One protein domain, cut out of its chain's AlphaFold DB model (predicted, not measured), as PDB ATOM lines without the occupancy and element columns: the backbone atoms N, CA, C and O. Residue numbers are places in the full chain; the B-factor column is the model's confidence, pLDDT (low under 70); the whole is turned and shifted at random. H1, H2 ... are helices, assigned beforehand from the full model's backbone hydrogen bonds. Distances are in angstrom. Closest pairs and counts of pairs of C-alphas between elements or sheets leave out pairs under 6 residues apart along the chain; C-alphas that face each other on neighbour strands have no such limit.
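AT A GLANCE: This is residues 2 to 75 of the 283 residues of an uncharacterized protein of bacterium ADurb.Bin478 (UniProt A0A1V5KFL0). A long helix, H2, and a second helix, H3, form a loose helical hairpin that opens as a V, the two touching where H3 begins. Residues 2 to 13, with H1 and the first residues of H2, stick out beyond the body, and after H3 an extended stretch runs back to the short H4 near the last residues of H2. The printed part has 74 residues with four named helices, in the order H1, H2, H3, H4, and no named strand; the class is all helix. The whole is loose, with a radius of gyration of the C-alphas of 14.5 A, and a rod spanning 48 by 23 by 19 A.

IN THESE COORDINATES: H2, residues 11 to 34, is the longest helix, 34.1 A from C-alpha 11 at (147.202, 122.908, 109.900) to C-alpha 34 at (113.693, 122.878, 103.714). H3, residues 41 to 57, measures 24.4 A. H1 holds residues 2 to 8, from C-alpha 2 at (157.742, 111.697, 107.073). H4 holds residues 70 to 75, ending with C-alpha 75 at (111.967, 119.659, 92.026).

HOW THE PARTS SIT: H2 and H3 are a helical hairpin and run opposite ways at a steep tilt of 43 degrees. They touch through residues 22 to 29 of H2 and 41 to 45 of H3 alone; the closest C-alphas, those of Thr 29 and Thr 41, are 6.0 A apart. H2 touches H4 with residues 28 to 34 alone, the closest C-alphas being those of Ala 32 and Gln 70, 5.9 A apart. H2 and H4 run the same way at a shallow tilt of 25 degrees. H3 and H4 are apart. H1 and H2 meet only through their link, and H1 is apart from H3 and H4. Every O i to N i+4 pair is within hydrogen-bond range in H3 and H4, against 19 of 20 in H2 and 2 of 3 in H1.

THE WHOLE: The C-alphas farthest apart, those of Lys 2 and Asn 75, are 48.8 A apart. Without residues 2 to 13, which stand free, the body spans 35 by 21 by 18 A. The printed part has no cut. The link from H3 to H4, residues 58 to 69, is long. The mean pLDDT of the printed part is 88.1, and no printed residue is under 70.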
ATOM      1  N   LYS A   2     157.193 110.408 107.571       71.38
ATOM      2  CA  LYS A   2     157.742 111.697 107.073       71.38
ATOM      3  C   LYS A   2     156.664 112.708 106.625       71.38
ATOM      4  O   LYS A   2     156.797 113.893 106.906       71.38
ATOM      5  N   GLY A   3     155.570 112.235 106.019       73.25
ATOM      6  CA  GLY A   3     154.439 113.084 105.615       73.25
ATOM      7  C   GLY A   3     153.652 113.716 106.772       73.25
ATOM      8  O   GLY A   3     153.137 114.815 106.613       73.25
ATOM      9  N   LEU A   4     153.616 113.094 107.959       78.44
ATOM     10  CA  LEU A   4     152.859 113.621 109.104       78.44
ATOM     11  C   LEU A   4     153.503 114.895 109.672       78.44
ATOM     12  O   LEU A   4     152.809 115.854 109.985       78.44
ATOM     13  N   SER A   5     154.838 114.942 109.736       82.00
ATOM     14  CA  SER A   5     155.565 116.152 110.151       82.00
ATOM     15  C   SER A   5     155.372 117.309 109.164       82.00
ATOM     16  O   SER A   5     155.271 118.462 109.581       82.00
ATOM     17  N   ALA A   6     155.276 117.012 107.863       82.88
ATOM     18  CA  ALA A   6     154.958 118.016 106.853       82.88
ATOM     19  C   ALA A   6     153.507 118.510 106.985       82.88
ATOM     20  O   ALA A   6     153.277 119.714 106.914       82.88
ATOM     21  N   ALA A   7     152.555 117.612 107.260       82.25
ATOM     22  CA  ALA A   7     151.137 117.943 107.412       82.25
ATOM     23  C   ALA A   7     150.868 118.958 108.538       82.25
ATOM     24  O   ALA A   7     150.037 119.847 108.369       82.25
ATOM     25  N   VAL A   8     151.620 118.899 109.646       86.38
ATOM     26  CA  VAL A   8     151.493 119.860 110.761       86.38
ATOM     27  C   VAL A   8     151.677 121.310 110.297       86.38
ATOM     28  O   VAL A   8     150.992 122.202 110.791       86.38
ATOM     29  N   LYS A   9     152.546 121.558 109.307       86.19
ATOM     30  CA  LYS A   9     152.791 122.907 108.766       86.19
ATOM     31  C   LYS A   9     151.590 123.476 108.009       86.19
ATOM     32  O   LYS A   9     151.482 124.690 107.890       86.19
ATOM     33  N   TYR A  10     150.699 122.613 107.527       87.31
ATOM     34  CA  TYR A  10     149.500 122.999 106.789       87.31
ATOM     35  C   TYR A  10     148.262 123.119 107.680       87.31
ATOM     36  O   TYR A  10     147.237 123.589 107.198       87.31
ATOM     37  N   LEU A  11     148.332 122.764 108.972       88.44
ATOM     38  CA  LEU A  11     147.202 122.908 109.900       88.44
ATOM     39  C   LEU A  11     146.602 124.325 109.931       88.44
ATOM     40  O   LEU A  11     145.376 124.415 109.910       88.44
ATOM     41  N   PRO A  12     147.389 125.423 109.909       89.56
ATOM     42  CA  PRO A  12     146.819 126.771 109.886       89.56
ATOM     43  C   PRO A  12     145.942 127.064 108.662       89.56
ATOM     44  O   PRO A  12     145.074 127.926 108.740       89.56
ATOM     45  N   LEU A  13     146.148 126.354 107.548       87.31
ATOM     46  CA  LEU A  13     145.331 126.461 106.337       87.31
ATOM     47  C   LEU A  13     144.213 125.403 106.308       87.31
ATOM     48  O   LEU A  13     143.074 125.693 105.952       87.31
ATOM     49  N   ALA A  14     144.532 124.171 106.713       87.81
ATOM     50  CA  ALA A  14     143.621 123.035 106.668       87.81
ATOM     51  C   ALA A  14     142.488 123.138 107.700       87.81
ATOM     52  O   ALA A  14     141.375 122.720 107.405       87.81
ATOM     53  N   ILE A  15     142.738 123.704 108.888       89.00
ATOM     54  CA  ILE A  15     141.714 123.839 109.935       89.00
ATOM     55  C   ILE A  15     140.579 124.781 109.493       89.00
ATOM     56  O   ILE A  15     139.432 124.337 109.521       89.00
ATOM     57  N   PRO A  16     140.833 126.027 109.034       86.00
ATOM     58  CA  PRO A  16     139.768 126.892 108.518       86.00
ATOM     59  C   PRO A  16     138.997 126.259 107.370       86.00
ATOM     60  O   PRO A  16     137.773 126.341 107.334       86.00
ATOM     61  N   PHE A  17     139.700 125.588 106.456       85.81
ATOM     62  CA  PHE A  17     139.072 124.909 105.329       85.81
ATOM     63  C   PHE A  17     138.192 123.727 105.773       85.81
ATOM     64  O   PHE A  17     137.072 123.569 105.288       85.81
ATOM     65  N   GLY A  18     138.644 122.942 106.753       88.94
ATOM     66  CA  GLY A  18     137.864 121.868 107.368       88.94
ATOM     67  C   GLY A  18     136.630 122.379 108.121       88.94
ATOM     68  O   GLY A  18     135.561 121.785 108.045       88.94
ATOM     69  N   ILE A  19     136.735 123.518 108.810       89.56
ATOM     70  CA  ILE A  19     135.575 124.171 109.437       89.56
ATOM     71  C   ILE A  19     134.593 124.643 108.358       89.56
ATOM     72  O   ILE A  19     133.388 124.437 108.487       89.56
ATOM     73  N   LEU A  20     135.106 125.254 107.287       85.94
ATOM     74  CA  LEU A  20     134.308 125.784 106.184       85.94
ATOM     75  C   LEU A  20     133.453 124.701 105.518       85.94
ATOM     76  O   LEU A  20     132.278 124.924 105.240       85.94
ATOM     77  N   THR A  21     134.042 123.535 105.280       88.00
ATOM     78  CA  THR A  21     133.386 122.377 104.658       88.00
ATOM     79  C   THR A  21     132.357 121.738 105.580       88.00
ATOM     80  O   THR A  21     131.239 121.507 105.135       88.00
ATOM     81  N   VAL A  22     132.664 121.566 106.872       91.00
ATOM     82  CA  VAL A  22     131.691 121.073 107.865       91.00
ATOM     83  C   VAL A  22     130.483 122.004 107.959       91.00
ATOM     84  O   VAL A  22     129.344 121.546 107.905       91.00
ATOM     85  N   VAL A  23     130.708 123.318 108.051       91.62
ATOM     86  CA  VAL A  23     129.622 124.312 108.033       91.62
ATOM     87  C   VAL A  23     128.857 124.260 106.707       91.62
ATOM     88  O   VAL A  23     127.629 124.315 106.701       91.62
ATOM     89  N   GLY A  24     129.559 124.081 105.587       89.38
ATOM     90  CA  GLY A  24     128.952 123.844 104.279       89.38
ATOM     91  C   GLY A  24     128.026 122.624 104.267       89.38
ATOM     92  O   GLY A  24     126.886 122.736 103.825       89.38
ATOM     93  N   GLY A  25     128.461 121.488 104.815       91.25
ATOM     94  CA  GLY A  25     127.661 120.266 104.916       91.25
ATOM     95  C   GLY A  25     126.422 120.425 105.804       91.25
ATOM     96  O   GLY A  25     125.352 119.909 105.466       91.25
ATOM     97  N   ILE A  26     126.520 121.201 106.891       93.31
ATOM     98  CA  ILE A  26     125.360 121.584 107.715       93.31
ATOM     99  C   ILE A  26     124.362 122.388 106.875       93.31
ATOM    100  O   ILE A  26     123.184 122.042 106.844       93.31
ATOM    101  N   ASN A  27     124.831 123.400 106.140       90.62
ATOM    102  CA  ASN A  27     123.975 124.236 105.294       90.62
ATOM    103  C   ASN A  27     123.303 123.436 104.169       90.62
ATOM    104  O   ASN A  27     122.135 123.664 103.865       90.62
ATOM    105  N   VAL A  28     124.014 122.476 103.569       91.00
ATOM    106  CA  VAL A  28     123.439 121.566 102.564       91.00
ATOM    107  C   VAL A  28     122.349 120.699 103.189       91.00
ATOM    108  O   VAL A  28     121.275 120.558 102.610       91.00
ATOM    109  N   THR A  29     122.599 120.154 104.382       92.94
ATOM    110  CA  THR A  29     121.613 119.325 105.090       92.94
ATOM    111  C   THR A  29     120.378 120.136 105.485       92.94
ATOM    112  O   THR A  29     119.257 119.647 105.380       92.94
ATOM    113  N   GLU A  30     120.555 121.392 105.891       91.00
ATOM    114  CA  GLU A  30     119.429 122.276 106.200       91.00
ATOM    115  C   GLU A  30     118.642 122.653 104.938       91.00
ATOM    116  O   GLU A  30     117.416 122.605 104.928       91.00
ATOM    117  N   SER A  31     119.331 122.929 103.829       88.94
ATOM    118  CA  SER A  31     118.693 123.148 102.527       88.94
ATOM    119  C   SER A  31     117.869 121.928 102.083       88.94
ATOM    120  O   SER A  31     116.746 122.081 101.601       88.94
ATOM    121  N   ALA A  32     118.373 120.713 102.314       90.25
ATOM    122  CA  ALA A  32     117.641 119.468 102.082       90.25
ATOM    123  C   ALA A  32     116.372 119.359 102.945       90.25
ATOM    124  O   ALA A  32     115.301 119.026 102.428       90.25
ATOM    125  N   ARG A  33     116.473 119.704 104.235       91.06
ATOM    126  CA  ARG A  33     115.343 119.719 105.172       91.06
ATOM    127  C   ARG A  33     114.255 120.691 104.729       91.06
ATOM    128  O   ARG A  33     113.083 120.320 104.733       91.06
ATOM    129  N   VAL A  34     114.630 121.888 104.278       87.31
ATOM    130  CA  VAL A  34     113.693 122.878 103.714       87.31
ATOM    131  C   VAL A  34     112.971 122.330 102.473       87.31
ATOM    132  O   VAL A  34     111.795 122.616 102.271       87.31
ATOM    133  N   ALA A  35     113.622 121.470 101.683       85.19
ATOM    134  CA  ALA A  35     113.010 120.748 100.560       85.19
ATOM    135  C   ALA A  35     112.280 119.441 100.956       85.19
ATOM    136  O   ALA A  35     111.881 118.647 100.095       85.19
ATOM    137  N   GLY A  36     112.104 119.185 102.255       88.25
ATOM    138  CA  GLY A  36     111.354 118.050 102.791       88.25
ATOM    139  C   GLY A  36     112.136 116.737 102.907       88.25
ATOM    140  O   GLY A  36     111.503 115.688 102.999       88.25
ATOM    141  N   ASP A  37     113.471 116.761 102.866       90.25
ATOM    142  CA  ASP A  37     114.320 115.605 103.192       90.25
ATOM    143  C   ASP A  37     115.046 115.828 104.523       90.25
ATOM    144  O   ASP A  37     116.054 116.530 104.590       90.25
ATOM    145  N   ASP A  38     114.544 115.217 105.596       91.81
ATOM    146  CA  ASP A  38     115.126 115.357 106.934       91.81
ATOM    147  C   ASP A  38     116.233 114.321 107.175       91.81
ATOM    148  O   ASP A  38     116.011 113.240 107.726       91.81
ATOM    149  N   TYR A  39     117.441 114.635 106.709       91.75
ATOM    150  CA  TYR A  39     118.619 113.814 106.974       91.75
ATOM    151  C   TYR A  39     119.264 114.163 108.313       91.75
ATOM    152  O   TYR A  39     119.369 115.328 108.707       91.75
ATOM    153  N   ASN A  40     119.790 113.145 108.994       95.56
ATOM    154  CA  ASN A  40     120.608 113.365 110.174       95.56
ATOM    155  C   ASN A  40     121.941 114.011 109.768       95.56
ATOM    156  O   ASN A  40     122.800 113.373 109.159       95.56
ATOM    157  N   THR A  41     122.132 115.275 110.145       94.31
ATOM    158  CA  THR A  41     123.336 116.055 109.829       94.31
ATOM    159  C   THR A  41     124.618 115.366 110.288       94.31
ATOM    160  O   THR A  41     125.618 115.401 109.578       94.31
ATOM    161  N   ARG A  42     124.601 114.686 111.443       95.25
ATOM    162  CA  ARG A  42     125.771 113.949 111.939       95.25
ATOM    163  C   ARG A  42     126.171 112.838 110.973       95.25
ATOM    164  O   ARG A  42     127.357 112.685 110.700       95.25
ATOM    165  N   ASP A  43     125.202 112.087 110.465       95.62
ATOM    166  CA  ASP A  43     125.465 110.954 109.580       95.62
ATOM    167  C   ASP A  43     125.981 111.431 108.218       95.62
ATOM    168  O   ASP A  43     126.924 110.848 107.680       95.62
ATOM    169  N   ILE A  44     125.441 112.542 107.703       93.12
ATOM    170  CA  ILE A  44     125.930 113.184 106.474       93.12
ATOM    171  C   ILE A  44     127.390 113.629 106.634       93.12
ATOM    172  O   ILE A  44     128.235 113.258 105.819       93.12
ATOM    173  N   LEU A  45     127.710 114.351 107.713       94.00
ATOM    174  CA  LEU A  45     129.068 114.848 107.968       94.00
ATOM    175  C   LEU A  45     130.072 113.715 108.231       94.00
ATOM    176  O   LEU A  45     131.216 113.780 107.785       94.00
ATOM    177  N   LEU A  46     129.668 112.654 108.938       94.50
ATOM    178  CA  LEU A  46     130.528 111.485 109.151       94.50
ATOM    179  C   LEU A  46     130.791 110.732 107.846       94.50
ATOM    180  O   LEU A  46     131.914 110.279 107.619       94.50
ATOM    181  N   THR A  47     129.782 110.630 106.980       93.50
ATOM    182  CA  THR A  47     129.924 110.010 105.657       93.50
ATOM    183  C   THR A  47     130.878 110.816 104.776       93.50
ATOM    184  O   THR A  47     131.774 110.239 104.165       93.50
ATOM    185  N   GLU A  48     130.754 112.147 104.766       92.50
ATOM    186  CA  GLU A  48     131.680 113.066 104.088       92.50
ATOM    187  C   GLU A  48     133.119 112.911 104.600       92.50
ATOM    188  O   GLU A  48     134.057 112.788 103.807       92.50
ATOM    189  N   ALA A  49     133.312 112.888 105.921       92.38
ATOM    190  CA  ALA A  49     134.633 112.750 106.524       92.38
ATOM    191  C   ALA A  49     135.278 111.402 106.170       92.38
ATOM    192  O   ALA A  49     136.450 111.357 105.788       92.38
ATOM    193  N   LEU A  50     134.514 110.307 106.238       94.56
ATOM    194  CA  LEU A  50     134.991 108.982 105.848       94.56
ATOM    195  C   LEU A  50     135.345 108.935 104.356       94.56
ATOM    196  O   LEU A  50     136.421 108.453 104.006       94.56
ATOM    197  N   ALA A  51     134.485 109.473 103.487       91.94
ATOM    198  CA  ALA A  51     134.740 109.550 102.053       91.94
ATOM    199  C   ALA A  51     136.000 110.373 101.743       91.94
ATOM    200  O   ALA A  51     136.831 109.938 100.949       91.94
ATOM    201  N   THR A  52     136.193 111.507 102.425       92.31
ATOM    202  CA  THR A  52     137.405 112.333 102.311       92.31
ATOM    203  C   THR A  52     138.654 111.565 102.731       92.31
ATOM    204  O   THR A  52     139.667 111.617 102.037       92.31
ATOM    205  N   LEU A  53     138.606 110.836 103.850       92.38
ATOM    206  CA  LEU A  53     139.745 110.048 104.328       92.38
ATOM    207  C   LEU A  53     140.106 108.935 103.343       92.38
ATOM    208  O   LEU A  53     141.279 108.777 103.005       92.38
ATOM    209  N   VAL A  54     139.108 108.198 102.850       93.12
ATOM    210  CA  VAL A  54     139.305 107.152 101.837       93.12
ATOM    211  C   VAL A  54     139.880 107.754 100.555       93.12
ATOM    212  O   VAL A  54     140.878 107.248 100.045       93.12
ATOM    213  N   ALA A  55     139.329 108.874 100.078       91.25
ATOM    214  CA  ALA A  55     139.852 109.584  98.916       91.25
ATOM    215  C   ALA A  55     141.314 110.005  99.125       91.25
ATOM    216  O   ALA A  55     142.141 109.765  98.250       91.25
ATOM    217  N   GLY A  56     141.658 110.553 100.294       90.75
ATOM    218  CA  GLY A  56     143.028 110.930 100.649       90.75
ATOM    219  C   GLY A  56     144.006 109.751 100.648       90.75
ATOM    220  O   GLY A  56     145.118 109.876 100.136       90.75
ATOM    221  N   LEU A  57     143.586 108.580 101.142       90.75
ATOM    222  CA  LEU A  57     144.383 107.344 101.072       90.75
ATOM    223  C   LEU A  57     144.604 106.870  99.627       90.75
ATOM    224  O   LEU A  57     145.641 106.280  99.329       90.75
ATOM    225  N   CYS A  58     143.663 107.163  98.732       90.75
ATOM    226  CA  CYS A  58     143.757 106.883  97.301       90.75
ATOM    227  C   CYS A  58     144.458 107.997  96.492       90.75
ATOM    228  O   CYS A  58     144.470 107.929  95.265       90.75
ATOM    229  N   GLY A  59     145.050 109.008  97.142       88.12
ATOM    230  CA  GLY A  59     145.776 110.103  96.479       88.12
ATOM    231  C   GLY A  59     144.940 111.352  96.171       88.12
ATOM    232  O   GLY A  59     145.419 112.257  95.491       88.12
ATOM    233  N   GLY A  60     143.709 111.429  96.673       86.50
ATOM    234  CA  GLY A  60     142.869 112.620  96.609       86.50
ATOM    235  C   GLY A  60     143.466 113.787  97.399       86.50
ATOM    236  O   GLY A  60     143.941 113.624  98.520       86.50
ATOM    237  N   VAL A  61     143.430 114.980  96.807       83.75
ATOM    238  CA  VAL A  61     144.018 116.209  97.382       83.75
ATOM    239  C   VAL A  61     142.974 117.226  97.843       83.75
ATOM    240  O   VAL A  61     143.323 118.256  98.413       83.75
ATOM    241  N   ALA A  62     141.697 116.946  97.588       80.94
ATOM    242  CA  ALA A  62     140.580 117.816  97.914       80.94
ATOM    243  C   ALA A  62     139.667 117.144  98.939       80.94
ATOM    244  O   ALA A  62     139.383 115.949  98.847       80.94
ATOM    245  N   GLN A  63     139.191 117.932  99.898       84.38
ATOM    246  CA  GLN A  63     138.135 117.504 100.805       84.38
ATOM    247  C   GLN A  63     136.818 117.373 100.032       84.38
ATOM    248  O   GLN A  63     136.480 118.251  99.235       84.38
ATOM    249  N   SER A  64     136.084 116.280 100.248       85.94
ATOM    250  CA  SER A  64     134.737 116.139  99.690       85.94
ATOM    251  C   SER A  64     133.753 116.993 100.479       85.94
ATOM    252  O   SER A  64     133.995 117.256 101.646       85.94
ATOM    253  N   THR A  65     132.622 117.357  99.883       85.62
ATOM    254  CA  THR A  65     131.520 118.025 100.585       85.62
ATOM    255  C   THR A  65     130.181 117.575  99.987       85.62
ATOM    256  O   THR A  65     130.151 117.231  98.797       85.62
ATOM    257  N   PRO A  66     129.081 117.530 100.763       86.75
ATOM    258  CA  PRO A  66     127.746 117.281 100.243       86.75
ATOM    259  C   PRO A  66     127.405 118.236  99.103       86.75
ATOM    260  O   PRO A  66     127.715 119.428  99.132       86.75
ATOM    261  N   TYR A  67     126.762 117.699  98.073       82.62
ATOM    262  CA  TYR A  67     126.484 118.462  96.870       82.62
ATOM    263  C   TYR A  67     125.344 119.465  97.097       82.62
ATOM    264  O   TYR A  67     124.238 119.091  97.488       82.62
ATOM    265  N   ILE A  68     125.619 120.745  96.843       82.75
ATOM    266  CA  ILE A  68     124.631 121.826  96.934       82.75
ATOM    267  C   ILE A  68     123.628 121.700  95.777       82.75
ATOM    268  O   ILE A  68     124.001 121.377  94.649       82.75
ATOM    269  N   GLY A  69     122.358 122.010  96.042       79.31
ATOM    270  CA  GLY A  69     121.308 122.053  95.017       79.31
ATOM    271  C   GLY A  69     120.308 120.902  95.089       79.31
ATOM    272  O   GLY A  69     119.484 120.762  94.188       79.31
ATOM    273  N   GLN A  70     120.331 120.099  96.156       83.94
ATOM    274  CA  GLN A  70     119.322 119.064  96.397       83.94
ATOM    275  C   GLN A  70     117.869 119.548  96.192       83.94
ATOM    276  O   GLN A  70     117.133 118.823  95.517       83.94
ATOM    277  N   PRO A  71     117.442 120.743  96.663       83.75
ATOM    278  CA  PRO A  71     116.092 121.245  96.386       83.75
ATOM    279  C   PRO A  71     115.768 121.319  94.889       83.75
ATOM    280  O   PRO A  71     114.722 120.838  94.454       83.75
ATOM    281  N   ALA A  72     116.694 121.845  94.083       81.81
ATOM    282  CA  ALA A  72     116.526 121.970  92.639       81.81
ATOM    283  C   ALA A  72     116.413 120.594  91.965       81.81
ATOM    284  O   ALA A  72     115.465 120.344  91.219       81.81
ATOM    285  N   TYR A  73     117.316 119.659  92.281       81.56
ATOM    286  CA  TYR A  73     117.255 118.301  91.729       81.56
ATOM    287  C   TYR A  73     115.982 117.564  92.143       81.56
ATOM    288  O   TYR A  73     115.422 116.793  91.357       81.56
ATOM    289  N   LYS A  74     115.501 117.770  93.369       84.94
ATOM    290  CA  LYS A  74     114.255 117.165  93.842       84.94
ATOM    291  C   LYS A  74     113.040 117.724  93.108       84.94
ATOM    292  O   LYS A  74     112.186 116.944  92.694       84.94
ATOM    293  N   ASN A  75     113.004 119.030  92.850       83.12
ATOM    294  CA  ASN A  75     111.967 119.659  92.026       83.12
ATOM    295  C   ASN A  75     111.954 119.124  90.581       83.12
ATOM    296  O   ASN A  75     110.904 119.094  89.947       83.12
TER     297      ASN A  75